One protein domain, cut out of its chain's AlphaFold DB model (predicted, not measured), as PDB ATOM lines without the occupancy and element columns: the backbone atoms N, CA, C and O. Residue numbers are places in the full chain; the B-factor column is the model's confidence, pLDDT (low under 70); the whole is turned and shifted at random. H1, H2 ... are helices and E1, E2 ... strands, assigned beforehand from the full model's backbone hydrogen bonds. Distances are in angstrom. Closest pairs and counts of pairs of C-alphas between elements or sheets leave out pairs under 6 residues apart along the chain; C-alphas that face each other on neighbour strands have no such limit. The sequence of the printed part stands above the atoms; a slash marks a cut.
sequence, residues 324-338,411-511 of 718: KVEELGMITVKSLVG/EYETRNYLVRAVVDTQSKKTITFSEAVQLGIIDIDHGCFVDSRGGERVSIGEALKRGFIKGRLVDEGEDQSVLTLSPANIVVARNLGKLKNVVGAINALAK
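AT A GLANCE: This is residues 324 to 338 and 411 to 511 of the 718 residues of an uncharacterized protein of Helobdella robusta (UniProt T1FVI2). A twisted sheet of four strands makes a wall, with the short helices H1 and H2 packed on it and the small hairpin E3 and E4 beside H2; the last helix, H4, sticks out from this body as a free arm. E2 bends sharply near its end, and H1 packs by that bend. The printed part has 116 residues with four named helices and six named strands, in the order E1 E2 H1 E3 E4 H2 E5 H3 E6 H4, and its class is mixed, helices and strands. The larger sheet runs E5 E2 E1 E6 and is mixed; E3 and E4 make an antiparallel sheet of two. The whole is compact, with a radius of gyration of the C-alphas of 15.3 A and spans of 53 by 37 by 23 A, H4 adding to the length.

IN THESE COORDINATES: E1, residues 329 to 336, begins at C-alpha 329 (-43.951, 33.570, 4.765) and is 22.4 A long. After the cut comes E2, residues 412 to 423, 27.9 A, which bends by 86 degrees at residue 420. H1 is residues 433 to 438, E3 448 to 450, E4 457 to 459 and H2 460 to 465. E5, residues 469 to 474, is 14.7 A long. H3 is residues 480 to 484, and E6 is residues 490 to 494, 12.9 A. H4, residues 499 to 511, is 17.9 A long and ends at C-alpha 511 (-7.182, 18.227, -11.494).

HOW THE PARTS SIT: In the larger sheet E1 and E2 are antiparallel, with N 331 and O 417 2.8 A apart. E1 and E6 are parallel at 19 degrees, with N 332 and O 491 2.8 A apart. E5 and E2 are antiparallel, with N 472 and O 418 2.9 A apart. E5, H3 and E6 form a split strand-helix-strand unit, two strands of one sheet that follow each other among the strands with a helix between them in the chain and, here, E2 and E1 between them in the sheet; its crossover is right-handed. H1 is on the sheet at a height of 7.0 A, over none of its strands; the closest C-alphas of H1 and E2 are those of Phe 433 and Ala 421, 5.8 A. H2 is on the sheet too, and its closest C-alphas with E5 are Ala 463 and Ile 469, 5.6 A. H3 only grazes the sheet, with residues 481 to 482. E3 and E4 form a hairpin, with N 449 and O 458 2.8 A apart; Cys 448 of E3 and Ile 460 of H2 are their closest C-alphas, 5.6 A. In H1, H2 and H4 every O i to N i+4 pair is within hydrogen-bond range; in H3 0 of 1 is, beside 2 of 2 O i to N i+3 pairs.

THE WHOLE: Residues 499 to 511 stand free; the body without them spans 37 by 36 by 21 A. Residues 339 to 410 are not printed, and C-alphas 338 and 411 are 8.8 A apart across the cut. Of the links printed whole, none is long. Mean pLDDT of the printed part is 71.0, and residues 476 to 511 are among those under 70.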
ATOM      1  N   LYS A 324     -54.672  34.170   5.638       49.38
ATOM      2  CA  LYS A 324     -54.640  33.920   7.079       49.38
ATOM      3  C   LYS A 324     -53.198  34.202   7.505       49.38
ATOM      4  O   LYS A 324     -52.288  33.809   6.785       49.38
ATOM      5  N   VAL A 325     -52.960  34.966   8.573       53.56
ATOM      6  CA  VAL A 325     -51.593  35.472   8.863       53.56
ATOM      7  C   VAL A 325     -50.583  34.311   8.987       53.56
ATOM      8  O   VAL A 325     -49.423  34.438   8.614       53.56
ATOM      9  N   GLU A 326     -51.091  33.147   9.386       54.25
ATOM     10  CA  GLU A 326     -50.472  31.816   9.405       54.25
ATOM     11  C   GLU A 326     -49.948  31.282   8.044       54.25
ATOM     12  O   GLU A 326     -49.069  30.426   8.031       54.25
ATOM     13  N   GLU A 327     -50.456  31.755   6.902       62.94
ATOM     14  CA  GLU A 327     -50.092  31.312   5.538       62.94
ATOM     15  C   GLU A 327     -48.991  32.170   4.889       62.94
ATOM     16  O   GLU A 327     -48.407  31.774   3.877       62.94
ATOM     17  N   LEU A 328     -48.728  33.358   5.446       72.81
ATOM     18  CA  LEU A 328     -47.702  34.275   4.960       72.81
ATOM     19  C   LEU A 328     -46.315  33.830   5.430       72.81
ATOM     20  O   LEU A 328     -46.103  33.571   6.615       72.81
ATOM     21  N   GLY A 329     -45.368  33.793   4.497       75.19
ATOM     22  CA  GLY A 329     -43.951  33.570   4.765       75.19
ATOM     23  C   GLY A 329     -43.153  34.861   4.746       75.19
ATOM     24  O   GLY A 329     -43.465  35.773   3.981       75.19
ATOM     25  N   MET A 330     -42.075  34.919   5.518       80.06
ATOM     26  CA  MET A 330     -41.026  35.918   5.348       80.06
ATOM     27  C   MET A 330     -39.747  35.209   4.914       80.06
ATOM     28  O   MET A 330     -39.326  34.255   5.565       80.06
ATOM     29  N   ILE A 331     -39.112  35.683   3.843       80.38
ATOM     30  CA  ILE A 331     -37.767  35.241   3.481       80.38
ATOM     31  C   ILE A 331     -36.805  36.423   3.509       80.38
ATOM     32  O   ILE A 331     -36.939  37.371   2.738       80.38
ATOM     33  N   THR A 332     -35.814  36.340   4.385       78.75
ATOM     34  CA  THR A 332     -34.703  37.284   4.500       78.75
ATOM     35  C   THR A 332     -33.535  36.766   3.671       78.75
ATOM     36  O   THR A 332     -32.884  35.798   4.059       78.75
ATOM     37  N   VAL A 333     -33.261  37.393   2.528       75.56
ATOM     38  CA  VAL A 333     -32.150  37.028   1.639       75.56
ATOM     39  C   VAL A 333     -30.937  37.886   1.962       75.56
ATOM     40  O   VAL A 333     -30.992  39.108   1.837       75.56
ATOM     41  N   LYS A 334     -29.827  37.245   2.334       67.56
ATOM     42  CA  LYS A 334     -28.521  37.902   2.473       67.56
ATOM     43  C   LYS A 334     -27.724  37.717   1.188       67.56
ATOM     44  O   LYS A 334     -27.107  36.667   1.000       67.56
ATOM     45  N   SER A 335     -27.764  38.719   0.314       61.09
ATOM     46  CA  SER A 335     -26.972  38.777  -0.921       61.09
ATOM     47  C   SER A 335     -25.713  39.613  -0.715       61.09
ATOM     48  O   SER A 335     -25.653  40.452   0.176       61.09
ATOM     49  N   LEU A 336     -24.694  39.393  -1.539       58.19
ATOM     50  CA  LEU A 336     -23.493  40.227  -1.527       58.19
ATOM     51  C   LEU A 336     -23.768  41.530  -2.280       58.19
ATOM     52  O   LEU A 336     -24.238  41.481  -3.418       58.19
ATOM     53  N   VAL A 337     -23.449  42.673  -1.668       54.88
ATOM     54  CA  VAL A 337     -23.515  43.979  -2.336       54.88
ATOM     55  C   VAL A 337     -22.658  43.927  -3.605       54.88
ATOM     56  O   VAL A 337     -21.517  43.462  -3.590       54.88
ATOM     57  N   GLY A 338     -23.234  44.381  -4.719       50.56
ATOM     58  CA  GLY A 338     -22.551  44.458  -6.011       50.56
ATOM     59  C   GLY A 338     -23.042  43.505  -7.109       50.56
ATOM     60  O   GLY A 338     -22.413  43.437  -8.161       50.56
ATOM     61  N   GLU A 411     -19.842  43.288   2.422       55.06
ATOM     62  CA  GLU A 411     -21.078  44.018   2.676       55.06
ATOM     63  C   GLU A 411     -22.239  43.147   2.157       55.06
ATOM     64  O   GLU A 411     -22.297  42.796   0.973       55.06
ATOM     65  N   TYR A 412     -23.112  42.693   3.062       60.19
ATOM     66  CA  TYR A 412     -24.262  41.855   2.723       60.19
ATOM     67  C   TYR A 412     -25.528  42.708   2.717       60.19
ATOM     68  O   TYR A 412     -25.994  43.134   3.775       60.19
ATOM     69  N   GLU A 413     -26.133  42.889   1.547       64.19
ATOM     70  CA  GLU A 413     -27.461  43.479   1.457       64.19
ATOM     71  C   GLU A 413     -28.479  42.449   1.958       64.19
ATOM     72  O   GLU A 413     -28.616  41.351   1.404       64.19
ATOM     73  N   THR A 414     -29.172  42.788   3.043       69.06
ATOM     74  CA  THR A 414     -30.216  41.944   3.623       69.06
ATOM     75  C   THR A 414     -31.568  42.440   3.122       69.06
ATOM     76  O   THR A 414     -32.060  43.465   3.580       69.06
ATOM     77  N   ARG A 415     -32.168  41.725   2.164       75.69
ATOM     78  CA  ARG A 415     -33.484  42.055   1.593       75.69
ATOM     79  C   ARG A 415     -34.559  41.151   2.190       75.69
ATOM     80  O   ARG A 415     -34.465  39.926   2.089       75.69
ATOM     81  N   ASN A 416     -35.593  41.746   2.779       80.44
ATOM     82  CA  ASN A 416     -36.731  41.020   3.341       80.44
ATOM     83  C   ASN A 416     -37.862  40.916   2.313       80.44
ATOM     84  O   ASN A 416     -38.255  41.910   1.702       80.44
ATOM     85  N   TYR A 417     -38.408  39.715   2.131       82.56
ATOM     86  CA  TYR A 417     -39.502  39.441   1.202       82.56
ATOM     87  C   TYR A 417     -40.687  38.806   1.931       82.56
ATOM     88  O   TYR A 417     -40.563  37.724   2.501       82.56
ATOM     89  N   LEU A 418     -41.857  39.439   1.854       84.31
ATOM     90  CA  LEU A 418     -43.121  38.851   2.286       84.31
ATOM     91  C   LEU A 418     -43.676  37.976   1.159       84.31
ATOM     92  O   LEU A 418     -44.089  38.482   0.111       84.31
ATOM     93  N   VAL A 419     -43.696  36.663   1.368       85.12
ATOM     94  CA  VAL A 419     -44.206  35.662   0.429       85.12
ATOM     95  C   VAL A 419     -45.659  35.339   0.753       85.12
ATOM     96  O   VAL A 419     -45.993  34.910   1.855       85.12
ATOM     97  N   ARG A 420     -46.534  35.528  -0.238       83.44
ATOM     98  CA  ARG A 420     -47.973  35.256  -0.143       83.44
ATOM     99  C   ARG A 420     -48.358  33.866  -0.642       83.44
ATOM    100  O   ARG A 420     -49.305  33.285  -0.130       83.44
ATOM    101  N   ALA A 421     -47.703  33.389  -1.694       83.56
ATOM    102  CA  ALA A 421     -47.966  32.081  -2.285       83.56
ATOM    103  C   ALA A 421     -46.769  31.632  -3.124       83.56
ATOM    104  O   ALA A 421     -46.032  32.463  -3.666       83.56
ATOM    105  N   VAL A 422     -46.629  30.323  -3.287       89.44
ATOM    106  CA  VAL A 422     -45.584  29.696  -4.102       89.44
ATOM    107  C   VAL A 422     -46.268  28.872  -5.185       89.44
ATOM    108  O   VAL A 422     -47.282  28.232  -4.927       89.44
ATOM    109  N   VAL A 423     -45.776  28.923  -6.416       90.06
ATOM    110  CA  VAL A 423     -46.263  28.085  -7.513       90.06
ATOM    111  C   VAL A 423     -45.438  26.807  -7.515       90.06
ATOM    112  O   VAL A 423     -44.256  26.847  -7.844       90.06
ATOM    113  N   ASP A 424     -46.060  25.673  -7.195       89.94
ATOM    114  CA  ASP A 424     -45.448  24.384  -7.498       89.94
ATOM    115  C   ASP A 424     -45.414  24.212  -9.019       89.94
ATOM    116  O   ASP A 424     -46.443  24.261  -9.708       89.94
ATOM    117  N   THR A 425     -44.217  24.011  -9.560       85.62
ATOM    118  CA  THR A 425     -44.049  23.820 -10.993       85.62
ATOM    119  C   THR A 425     -44.670  22.502 -11.445       85.62
ATOM    120  O   THR A 425     -45.318  22.510 -12.494       85.62
ATOM    121  N   GLN A 426     -44.565  21.394 -10.696       84.12
ATOM    122  CA  GLN A 426     -45.106  20.093 -11.119       84.12
ATOM    123  C   GLN A 426     -46.625  20.152 -11.320       84.12
ATOM    124  O   GLN A 426     -47.103  19.968 -12.441       84.12
ATOM    125  N   SER A 427     -47.381  20.477 -10.271       83.25
ATOM    126  CA  SER A 427     -48.846  20.531 -10.315       83.25
ATOM    127  C   SER A 427     -49.412  21.786 -10.991       83.25
ATOM    128  O   SER A 427     -50.606  21.821 -11.293       83.25
ATOM    129  N   LYS A 428     -48.584  22.820 -11.220       84.75
ATOM    130  CA  LYS A 428     -48.986  24.182 -11.638       84.75
ATOM    131  C   LYS A 428     -49.947  24.878 -10.661       84.75
ATOM    132  O   LYS A 428     -50.556  25.888 -11.022       84.75
ATOM    133  N   LYS A 429     -50.106  24.364  -9.436       86.81
ATOM    134  CA  LYS A 429     -50.968  24.955  -8.406       86.81
ATOM    135  C   LYS A 429     -50.180  25.949  -7.558       86.81
ATOM    136  O   LYS A 429     -48.989  25.780  -7.314       86.81
ATOM    137  N   THR A 430     -50.860  26.989  -7.088       87.31
ATOM    138  CA  THR A 430     -50.338  27.817  -5.997       87.31
ATOM    139  C   THR A 430     -50.590  27.118  -4.670       87.31
ATOM    140  O   THR A 430     -51.747  26.860  -4.344       87.31
ATOM    141  N   ILE A 431     -49.522  26.870  -3.925       88.88
ATOM    142  CA  ILE A 431     -49.511  26.338  -2.562       88.88
ATOM    143  C   ILE A 431     -49.132  27.448  -1.569       88.88
ATOM    144  O   ILE A 431     -48.624  28.512  -1.957       88.88
ATOM    145  N   THR A 432     -49.407  27.220  -0.287       87.94
ATOM    146  CA  THR A 432     -49.019  28.132   0.798       87.94
ATOM    147  C   THR A 432     -47.508  28.099   1.042       87.94
ATOM    148  O   THR A 432     -46.794  27.215   0.563       87.94
ATOM    149  N   PHE A 433     -46.994  29.070   1.802       86.69
ATOM    150  CA  PHE A 433     -45.573  29.105   2.144       86.69
ATOM    151  C   PHE A 433     -45.133  27.890   2.978       86.69
ATOM    152  O   PHE A 433     -44.104  27.287   2.682       86.69
ATOM    153  N   SER A 434     -45.930  27.503   3.982       84.00
ATOM    154  CA  SER A 434     -45.611  26.364   4.855       84.00
ATOM    155  C   SER A 434     -45.592  25.041   4.081       84.00
ATOM    156  O   SER A 434     -44.662  24.254   4.237       84.00
ATOM    157  N   GLU A 435     -46.549  24.824   3.172       85.75
ATOM    158  CA  GLU A 435     -46.549  23.654   2.280       85.75
ATOM    159  C   GLU A 435     -45.333  23.647   1.342       85.75
ATOM    160  O   GLU A 435     -44.712  22.607   1.155       85.75
ATOM    161  N   ALA A 436     -44.948  24.798   0.778       87.50
ATOM    162  CA  ALA A 436     -43.788  24.890  -0.112       87.50
ATOM    163  C   ALA A 436     -42.463  24.563   0.593       87.50
ATOM    164  O   ALA A 436     -41.575  23.964  -0.015       87.50
ATOM    165  N   VAL A 437     -42.346  24.928   1.871       86.31
ATOM    166  CA  VAL A 437     -41.239  24.528   2.747       86.31
ATOM    167  C   VAL A 437     -41.276  23.021   3.020       86.31
ATOM    168  O   VAL A 437     -40.274  22.341   2.817       86.31
ATOM    169  N   GLN A 438     -42.428  22.471   3.424       84.56
ATOM    170  CA  GLN A 438     -42.573  21.038   3.733       84.56
ATOM    171  C   GLN A 438     -42.307  20.135   2.518       84.56
ATOM    172  O   GLN A 438     -41.763  19.043   2.667       84.56
ATOM    173  N   LEU A 439     -42.659  20.594   1.315       85.12
ATOM    174  CA  LEU A 439     -42.406  19.900   0.049       85.12
ATOM    175  C   LEU A 439     -40.977  20.106  -0.493       85.12
ATOM    176  O   LEU A 439     -40.648  19.547  -1.537       85.12
ATOM    177  N   GLY A 440     -40.134  20.911   0.166       85.94
ATOM    178  CA  GLY A 440     -38.769  21.212  -0.287       85.94
ATOM    179  C   GLY A 440     -38.686  22.082  -1.550       85.94
ATOM    180  O   GLY A 440     -37.624  22.180  -2.160       85.94
ATOM    181  N   ILE A 441     -39.794  22.718  -1.944       89.00
ATOM    182  CA  ILE A 441     -39.882  23.655  -3.079       89.00
ATOM    183  C   ILE A 441     -39.236  24.999  -2.708       89.00
ATOM    184  O   ILE A 441     -38.666  25.683  -3.558       89.00
ATOM    185  N   ILE A 442     -39.280  25.366  -1.424       88.75
ATOM    186  CA  ILE A 442     -38.407  26.388  -0.842       88.75
ATOM    187  C   ILE A 442     -37.396  25.693   0.065       88.75
ATOM    188  O   ILE A 442     -37.742  25.135   1.102       88.75
ATOM    189  N   ASP A 443     -36.134  25.771  -0.338       83.62
ATOM    190  CA  ASP A 443     -34.976  25.292   0.404       83.62
ATOM    191  C   ASP A 443     -34.586  26.357   1.444       83.62
ATOM    192  O   ASP A 443     -34.090  27.432   1.087       83.62
ATOM    193  N   ILE A 444     -34.864  26.083   2.726       75.88
ATOM    194  CA  ILE A 444     -34.571  26.987   3.854       75.88
ATOM    195  C   ILE A 444     -33.063  27.193   4.008       75.88
ATOM    196  O   ILE A 444     -32.606  28.331   4.134       75.88
ATOM    197  N   ASP A 445     -32.301  26.099   3.997       73.50
ATOM    198  CA  ASP A 445     -30.877  26.091   4.336       73.50
ATOM    199  C   ASP A 445     -30.042  26.843   3.298       73.50
ATOM    200  O   ASP A 445     -29.109  27.580   3.638       73.50
ATOM    201  N   HIS A 446     -30.405  26.684   2.022       69.38
ATOM    202  CA  HIS A 446     -29.720  27.316   0.899       69.38
ATOM    203  C   HIS A 446     -30.423  28.570   0.366       69.38
ATOM    204  O   HIS A 446     -29.875  29.234  -0.514       69.38
ATOM    205  N   GLY A 447     -31.615  28.909   0.863       74.25
ATOM    206  CA  GLY A 447     -32.329  30.111   0.446       74.25
ATOM    207  C   GLY A 447     -32.676  30.130  -1.043       74.25
ATOM    208  O   GLY A 447     -32.493  31.149  -1.710       74.25
ATOM    209  N   CYS A 448     -33.109  28.993  -1.585       82.62
ATOM    210  CA  CYS A 448     -33.355  28.813  -3.014       82.62
ATOM    211  C   CYS A 448     -34.771  28.290  -3.273       82.62
ATOM    212  O   CYS A 448     -35.327  27.529  -2.485       82.62
ATOM    213  N   PHE A 449     -35.335  28.664  -4.417       88.50
ATOM    214  CA  PHE A 449     -36.488  27.976  -4.987       88.50
ATOM    215  C   PHE A 449     -35.996  26.737  -5.741       88.50
ATOM    216  O   PHE A 449     -35.056  26.839  -6.531       88.50
ATOM    217  N   VAL A 450     -36.623  25.586  -5.522       89.25
ATOM    218  CA  VAL A 450     -36.330  24.342  -6.239       89.25
ATOM    219  C   VAL A 450     -37.477  24.070  -7.206       89.25
ATOM    220  O   VAL A 450     -38.618  23.888  -6.788       89.25
ATOM    221  N   ASP A 451     -37.188  24.037  -8.509       87.75
ATOM    222  CA  ASP A 451     -38.179  23.638  -9.508       87.75
ATOM    223  C   ASP A 451     -38.486  22.141  -9.347       87.75
ATOM    224  O   ASP A 451     -37.672  21.290  -9.706       87.75
ATOM    225  N   SER A 452     -39.686  21.816  -8.867       83.12
ATOM    226  CA  SER A 452     -40.171  20.444  -8.702       83.12
ATOM    227  C   SER A 452     -40.040  19.583  -9.968       83.12
ATOM    228  O   SER A 452     -39.876  18.370  -9.859       83.12
ATOM    229  N   ARG A 453     -40.154  20.151 -11.180       80.75
ATOM    230  CA  ARG A 453     -40.059  19.399 -12.449       80.75
ATOM    231  C   ARG A 453     -38.619  19.116 -12.863       80.75
ATOM    232  O   ARG A 453     -38.362  18.056 -13.423       80.75
ATOM    233  N   GLY A 454     -37.728  20.091 -12.680       76.44
ATOM    234  CA  GLY A 454     -36.356  20.052 -13.203       76.44
ATOM    235  C   GLY A 454     -35.274  19.759 -12.160       76.44
ATOM    236  O   GLY A 454     -34.141  19.473 -12.530       76.44
ATOM    237  N   GLY A 455     -35.590  19.875 -10.867       80.50
ATOM    238  CA  GLY A 455     -34.605  19.893  -9.781       80.50
ATOM    239  C   GLY A 455     -33.699  21.135  -9.779       80.50
ATOM    240  O   GLY A 455     -32.737  21.195  -9.010       80.50
ATOM    241  N   GLU A 456     -33.970  22.120 -10.641       84.75
ATOM    242  CA  GLU A 456     -33.154  23.325 -10.790       84.75
ATOM    243  C   GLU A 456     -33.315  24.228  -9.560       84.75
ATOM    244  O   GLU A 456     -34.433  24.561  -9.163       84.75
ATOM    245  N   ARG A 457     -32.193  24.638  -8.954       83.75
ATOM    246  CA  ARG A 457     -32.185  25.581  -7.827       83.75
ATOM    247  C   ARG A 457     -31.982  27.005  -8.339       83.75
ATOM    248  O   ARG A 457     -30.895  27.332  -8.816       83.75
ATOM    249  N   VAL A 458     -33.009  27.833  -8.187       85.31
ATOM    250  CA  VAL A 458     -33.087  29.232  -8.627       85.31
ATOM    251  C   VAL A 458     -33.056  30.154  -7.401       85.31
ATOM    252  O   VAL A 458     -33.614  29.825  -6.353       85.31
ATOM    253  N   SER A 459     -32.415  31.321  -7.502       84.94
ATOM    254  CA  SER A 459     -32.403  32.292  -6.392       84.94
ATOM    255  C   SER A 459     -33.808  32.850  -6.119       84.94
ATOM    256  O   SER A 459     -34.612  32.995  -7.038       84.94
ATOM    257  N   ILE A 460     -34.123  33.221  -4.873       84.56
ATOM    258  CA  ILE A 460     -35.449  33.777  -4.521       84.56
ATOM    259  C   ILE A 460     -35.766  35.055  -5.312       84.56
ATOM    260  O   ILE A 460     -36.884  35.219  -5.800       84.56
ATOM    261  N   GLY A 461     -34.778  35.941  -5.486       80.38
ATOM    262  CA  GLY A 461     -34.934  37.169  -6.271       80.38
ATOM    263  C   GLY A 461     -35.281  36.891  -7.736       80.38
ATOM    264  O   GLY A 461     -36.098  37.594  -8.329       80.38
ATOM    265  N   GLU A 462     -34.724  35.829  -8.314       81.56
ATOM    266  CA  GLU A 462     -35.060  35.392  -9.665       81.56
ATOM    267  C   GLU A 462     -36.386  34.619  -9.727       81.56
ATOM    268  O   GLU A 462     -37.168  34.834 -10.648       81.56
ATOM    269  N   ALA A 463     -36.709  33.793  -8.732       86.12
ATOM    270  CA  ALA A 463     -37.993  33.102  -8.636       86.12
ATOM    271  C   ALA A 463     -39.177  34.080  -8.481       86.12
ATOM    272  O   ALA A 463     -40.268  33.809  -8.987       86.12
ATOM    273  N   LEU A 464     -38.957  35.242  -7.853       85.25
ATOM    274  CA  LEU A 464     -39.881  36.382  -7.860       85.25
ATOM    275  C   LEU A 464     -40.004  37.007  -9.263       85.25
ATOM    276  O   LEU A 464     -41.120  37.186  -9.745       85.25
ATOM    277  N   LYS A 465     -38.882  37.279  -9.956       83.44
ATOM    278  CA  LYS A 465     -38.873  37.810 -11.342       83.44
ATOM    279  C   LYS A 465     -39.572  36.863 -12.336       83.44
ATOM    280  O   LYS A 465     -40.341  37.324 -13.174       83.44
ATOM    281  N   ARG A 466     -39.350  35.545 -12.218       83.44
ATOM    282  CA  ARG A 466     -39.987  34.479 -13.021       83.44
ATOM    283  C   ARG A 466     -41.443  34.188 -12.601       83.44
ATOM    284  O   ARG A 466     -42.140  33.452 -13.294       83.44
ATOM    285  N   GLY A 467     -41.923  34.752 -11.486       84.25
ATOM    286  CA  GLY A 467     -43.299  34.592 -10.995       84.25
ATOM    287  C   GLY A 467     -43.613  33.251 -10.314       84.25
ATOM    288  O   GLY A 467     -44.785  32.964 -10.055       84.25
ATOM    289  N   PHE A 468     -42.595  32.441 -10.008       87.69
ATOM    290  CA  PHE A 468     -42.734  31.197  -9.240       87.69
ATOM    291  C   PHE A 468     -43.034  31.473  -7.764       87.69
ATOM    292  O   PHE A 468     -43.825  30.767  -7.145       87.69
ATOM    293  N   ILE A 469     -42.466  32.544  -7.208       90.06
ATOM    294  CA  ILE A 469     -42.822  33.051  -5.881       90.06
ATOM    295  C   ILE A 469     -43.671  34.310  -6.069       90.06
ATOM    296  O   ILE A 469     -43.313  35.213  -6.822       90.06
ATOM    297  N   LYS A 470     -44.808  34.390  -5.370       87.19
ATOM    298  CA  LYS A 470     -45.652  35.591  -5.310       87.19
ATOM    299  C   LYS A 470     -45.394  36.292  -3.986       87.19
ATOM    300  O   LYS A 470     -45.966  35.915  -2.964       87.19
ATOM    301  N   GLY A 471     -44.543  37.311  -4.007       84.50
ATOM    302  CA  GLY A 471     -44.186  38.094  -2.827       84.50
ATOM    303  C   GLY A 471     -43.878  39.556  -3.139       84.50
ATOM    304  O   GLY A 471     -43.895  39.974  -4.297       84.50
ATOM    305  N   ARG A 472     -43.615  40.335  -2.088       82.25
ATOM    306  CA  ARG A 472     -43.235  41.754  -2.140       82.25
ATOM    307  C   ARG A 472     -41.985  41.967  -1.280       82.25
ATOM    308  O   ARG A 472     -41.866  41.331  -0.238       82.25
ATOM    309  N   LEU A 473     -41.087  42.858  -1.700       80.31
ATOM    310  CA  LEU A 473     -40.048  43.398  -0.819       80.31
ATOM    311  C   LEU A 473     -40.705  44.157   0.350       80.31
ATOM    312  O   LEU A 473     -41.696  44.859   0.137       80.31
ATOM    313  N   VAL A 474     -40.170  44.008   1.559       78.38
ATOM    314  CA  VAL A 474     -40.571  44.781   2.738       78.38
ATOM    315  C   VAL A 474     -39.390  45.631   3.177       78.38
ATOM    316  O   VAL A 474     -38.379  45.097   3.635       78.38
ATOM    317  N   ASP A 475     -39.542  46.944   3.046       70.44
ATOM    318  CA  ASP A 475     -38.607  47.922   3.592       70.44
ATOM    319  C   ASP A 475     -38.852  48.082   5.104       70.44
ATOM    320  O   ASP A 475     -39.981  47.932   5.580       70.44
ATOM    321  N   GLU A 476     -37.810  48.405   5.874       59.69
ATOM    322  CA  GLU A 476     -37.788  48.342   7.351       59.69
ATOM    323  C   GLU A 476     -38.686  49.376   8.083       59.69
ATOM    324  O   GLU A 476     -38.522  49.601   9.281       59.69
ATOM    325  N   GLY A 477     -39.635  50.021   7.389       56.19
ATOM    326  CA  GLY A 477     -40.400  51.165   7.900       56.19
ATOM    327  C   GLY A 477     -41.934  51.098   7.862       56.19
ATOM    328  O   GLY A 477     -42.549  51.843   8.622       56.19
ATOM    329  N   GLU A 478     -42.580  50.273   7.020       53.53
ATOM    330  CA  GLU A 478     -44.017  50.491   6.705       53.53
ATOM    331  C   GLU A 478     -45.008  49.368   7.084       53.53
ATOM    332  O   GLU A 478     -46.163  49.672   7.389       53.53
ATOM    333  N   ASP A 479     -44.616  48.089   7.120       53.09
ATOM    334  CA  ASP A 479     -45.580  46.977   7.240       53.09
ATOM    335  C   ASP A 479     -45.668  46.363   8.655       53.09
ATOM    336  O   ASP A 479     -45.048  45.353   8.978       53.09
ATOM    337  N   GLN A 480     -46.557  46.902   9.498       53.94
ATOM    338  CA  GLN A 480     -46.875  46.351  10.837       53.94
ATOM    339  C   GLN A 480     -47.468  44.925  10.817       53.94
ATOM    340  O   GLN A 480     -47.579  44.282  11.860       53.94
ATOM    341  N   SER A 481     -47.811  44.396   9.639       54.03
ATOM    342  CA  SER A 481     -48.194  42.991   9.438       54.03
ATOM    343  C   SER A 481     -47.048  42.004   9.732       54.03
ATOM    344  O   SER A 481     -47.309  40.877  10.158       54.03
ATOM    345  N   VAL A 482     -45.792  42.452   9.607       55.03
ATOM    346  CA  VAL A 482     -44.564  41.699   9.925       55.03
ATOM    347  C   VAL A 482     -44.544  41.190  11.371       55.03
ATOM    348  O   VAL A 482     -44.100  40.073  11.621       55.03
ATOM    349  N   LEU A 483     -45.087  41.963  12.318       49.75
ATOM    350  CA  LEU A 483     -45.059  41.671  13.760       49.75
ATOM    351  C   LEU A 483     -46.001  40.532  14.196       49.75
ATOM    352  O   LEU A 483     -46.071  40.217  15.381       49.75
ATOM    353  N   THR A 484     -46.750  39.939  13.263       51.84
ATOM    354  CA  THR A 484     -47.766  38.907  13.555       51.84
ATOM    355  C   THR A 484     -47.510  37.566  12.865       51.84
ATOM    356  O   THR A 484     -48.296  36.635  13.028       51.84
ATOM    357  N   LEU A 485     -46.411  37.441  12.113       59.72
ATOM    358  CA  LEU A 485     -46.028  36.184  11.474       59.72
ATOM    359  C   LEU A 485     -45.480  35.195  12.510       59.72
ATOM    360  O   LEU A 485     -44.707  35.564  13.393       59.72
ATOM    361  N   SER A 486     -45.864  33.924  12.383       57.34
ATOM    362  CA  SER A 486     -45.316  32.852  13.220       57.34
ATOM    363  C   SER A 486     -43.795  32.743  13.024       57.34
ATOM    364  O   SER A 486     -43.354  32.762  11.871       57.34
ATOM    365  N   PRO A 487     -42.988  32.538  14.085       59.94
ATOM    366  CA  PRO A 487     -41.549  32.294  13.953       59.94
ATOM    367  C   PRO A 487     -41.202  31.134  13.006       59.94
ATOM    368  O   PRO A 487     -40.165  31.165  12.354       59.94
ATOM    369  N   ALA A 488     -42.096  30.146  12.873       58.12
ATOM    370  CA  ALA A 488     -41.943  29.019  11.949       58.12
ATOM    371  C   ALA A 488     -42.003  29.414  10.456       58.12
ATOM    372  O   ALA A 488     -41.577  28.641   9.601       58.12
ATOM    373  N   ASN A 489     -42.516  30.606  10.137       63.88
ATOM    374  CA  ASN A 489     -42.668  31.106   8.771       63.88
ATOM    375  C   ASN A 489     -41.558  32.096   8.359       63.88
ATOM    376  O   ASN A 489     -41.667  32.718   7.301       63.88
ATOM    377  N   ILE A 490     -40.509  32.271   9.172       65.19
ATOM    378  CA  ILE A 490     -39.386  33.177   8.889       65.19
ATOM    379  C   ILE A 490     -38.169  32.358   8.445       65.19
ATOM    380  O   ILE A 490     -37.631  31.557   9.205       65.19
ATOM    381  N   VAL A 491     -37.711  32.580   7.213       68.19
ATOM    382  CA  VAL A 491     -36.591  31.860   6.589       68.19
ATOM    383  C   VAL A 491     -35.440  32.823   6.315       68.19
ATOM    384  O   VAL A 491     -35.597  33.791   5.576       68.19
ATOM    385  N   VAL A 492     -34.256  32.551   6.870       64.56
ATOM    386  CA  VAL A 492     -33.045  33.355   6.618       64.56
ATOM    387  C   VAL A 492     -32.187  32.679   5.551       64.56
ATOM    388  O   VAL A 492     -31.266  31.914   5.836       64.56
ATOM    389  N   ALA A 493     -32.495  33.008   4.302       57.28
ATOM    390  CA  ALA A 493     -31.782  32.585   3.110       57.28
ATOM    391  C   ALA A 493     -30.345  33.146   3.081       57.28
ATOM    392  O   ALA A 493     -30.114  34.323   2.774       57.28
ATOM    393  N   ARG A 494     -29.349  32.292   3.349       53.94
ATOM    394  CA  ARG A 494     -27.939  32.606   3.065       53.94
ATOM    395  C   ARG A 494     -27.673  32.353   1.584       53.94
ATOM    396  O   ARG A 494     -27.590  31.200   1.170       53.94
ATOM    397  N   ASN A 495     -27.508  33.413   0.792       47.75
ATOM    398  CA  ASN A 495     -27.312  33.296  -0.652       47.75
ATOM    399  C   ASN A 495     -25.872  32.831  -0.977       47.75
ATOM    400  O   ASN A 495     -25.006  33.603  -1.388       47.75
ATOM    401  N   LEU A 496     -25.592  31.542  -0.752       48.53
ATOM    402  CA  LEU A 496     -24.274  30.902  -0.898       48.53
ATOM    403  C   LEU A 496     -23.880  30.630  -2.367       48.53
ATOM    404  O   LEU A 496     -23.071  29.743  -2.648       48.53
ATOM    405  N   GLY A 497     -24.410  31.408  -3.319       45.28
ATOM    406  CA  GLY A 497     -24.257  31.195  -4.766       45.28
ATOM    407  C   GLY A 497     -22.807  31.100  -5.263       45.28
ATOM    408  O   GLY A 497     -22.542  30.448  -6.270       45.28
ATOM    409  N   LYS A 498     -21.841  31.663  -4.526       49.06
ATOM    410  CA  LYS A 498     -20.416  31.664  -4.904       49.06
ATOM    411  C   LYS A 498     -19.649  30.396  -4.491       49.06
ATOM    412  O   LYS A 498     -18.567  30.160  -5.026       49.06
ATOM    413  N   LEU A 499     -20.210  29.522  -3.642       45.28
ATOM    414  CA  LEU A 499     -19.555  28.248  -3.299       45.28
ATOM    415  C   LEU A 499     -19.474  27.274  -4.483       45.28
ATOM    416  O   LEU A 499     -18.519  26.511  -4.550       45.28
ATOM    417  N   LYS A 500     -20.394  27.329  -5.460       44.75
ATOM    418  CA  LYS A 500     -20.296  26.505  -6.682       44.75
ATOM    419  C   LYS A 500     -19.038  26.834  -7.495       44.75
ATOM    420  O   LYS A 500     -18.363  25.918  -7.958       44.75
ATOM    421  N   ASN A 501     -18.669  28.113  -7.586       45.12
ATOM    422  CA  ASN A 501     -17.459  28.548  -8.288       45.12
ATOM    423  C   ASN A 501     -16.193  28.227  -7.485       45.12
ATOM    424  O   ASN A 501     -15.191  27.842  -8.076       45.12
ATOM    425  N   VAL A 502     -16.242  28.304  -6.151       45.88
ATOM    426  CA  VAL A 502     -15.129  27.880  -5.283       45.88
ATOM    427  C   VAL A 502     -14.915  26.364  -5.355       45.88
ATOM    428  O   VAL A 502     -13.788  25.928  -5.541       45.88
ATOM    429  N   VAL A 503     -15.973  25.549  -5.306       47.16
ATOM    430  CA  VAL A 503     -15.886  24.086  -5.483       47.16
ATOM    431  C   VAL A 503     -15.443  23.725  -6.906       47.16
ATOM    432  O   VAL A 503     -14.625  22.825  -7.080       47.16
ATOM    433  N   GLY A 504     -15.907  24.453  -7.927       45.81
ATOM    434  CA  GLY A 504     -15.427  24.322  -9.306       45.81
ATOM    435  C   GLY A 504     -13.936  24.643  -9.447       45.81
ATOM    436  O   GLY A 504     -13.195  23.853 -10.027       45.81
ATOM    437  N   ALA A 505     -13.475  25.748  -8.853       47.78
ATOM    438  CA  ALA A 505     -12.073  26.159  -8.848       47.78
ATOM    439  C   ALA A 505     -11.185  25.201  -8.038       47.78
ATOM    440  O   ALA A 505     -10.106  24.849  -8.501       47.78
ATOM    441  N   ILE A 506     -11.645  24.712  -6.880       51.19
ATOM    442  CA  ILE A 506     -10.950  23.685  -6.089       51.19
ATOM    443  C   ILE A 506     -10.846  22.379  -6.884       51.19
ATOM    444  O   ILE A 506      -9.774  21.784  -6.924       51.19
ATOM    445  N   ASN A 507     -11.904  21.957  -7.584       46.84
ATOM    446  CA  ASN A 507     -11.865  20.766  -8.438       46.84
ATOM    447  C   ASN A 507     -10.984  20.955  -9.688       46.84
ATOM    448  O   ASN A 507     -10.342  20.002 -10.129       46.84
ATOM    449  N   ALA A 508     -10.907  22.166 -10.248       52.81
ATOM    450  CA  ALA A 508      -9.983  22.495 -11.334       52.81
ATOM    451  C   ALA A 508      -8.519  22.515 -10.852       52.81
ATOM    452  O   ALA A 508      -7.654  21.928 -11.498       52.81
ATOM    453  N   LEU A 509      -8.251  23.104  -9.682       48.94
ATOM    454  CA  LEU A 509      -6.943  23.091  -9.021       48.94
ATOM    455  C   LEU A 509      -6.518  21.671  -8.631       48.94
ATOM    456  O   LEU A 509      -5.364  21.311  -8.839       48.94
ATOM    457  N   ALA A 510      -7.436  20.841  -8.131       49.09
ATOM    458  CA  ALA A 510      -7.175  19.437  -7.823       49.09
ATOM    459  C   ALA A 510      -6.800  18.644  -9.085       49.09
ATOM    460  O   ALA A 510      -5.796  17.936  -9.079       49.09
ATOM    461  N   LYS A 511      -7.534  18.826 -10.194       47.44
ATOM    462  CA  LYS A 511      -7.182  18.227 -11.494       47.44
ATOM    463  C   LYS A 511      -5.804  18.690 -11.982       47.44
ATOM    464  O   LYS A 511      -4.996  17.848 -12.357       47.44
TER     465      LYS A 511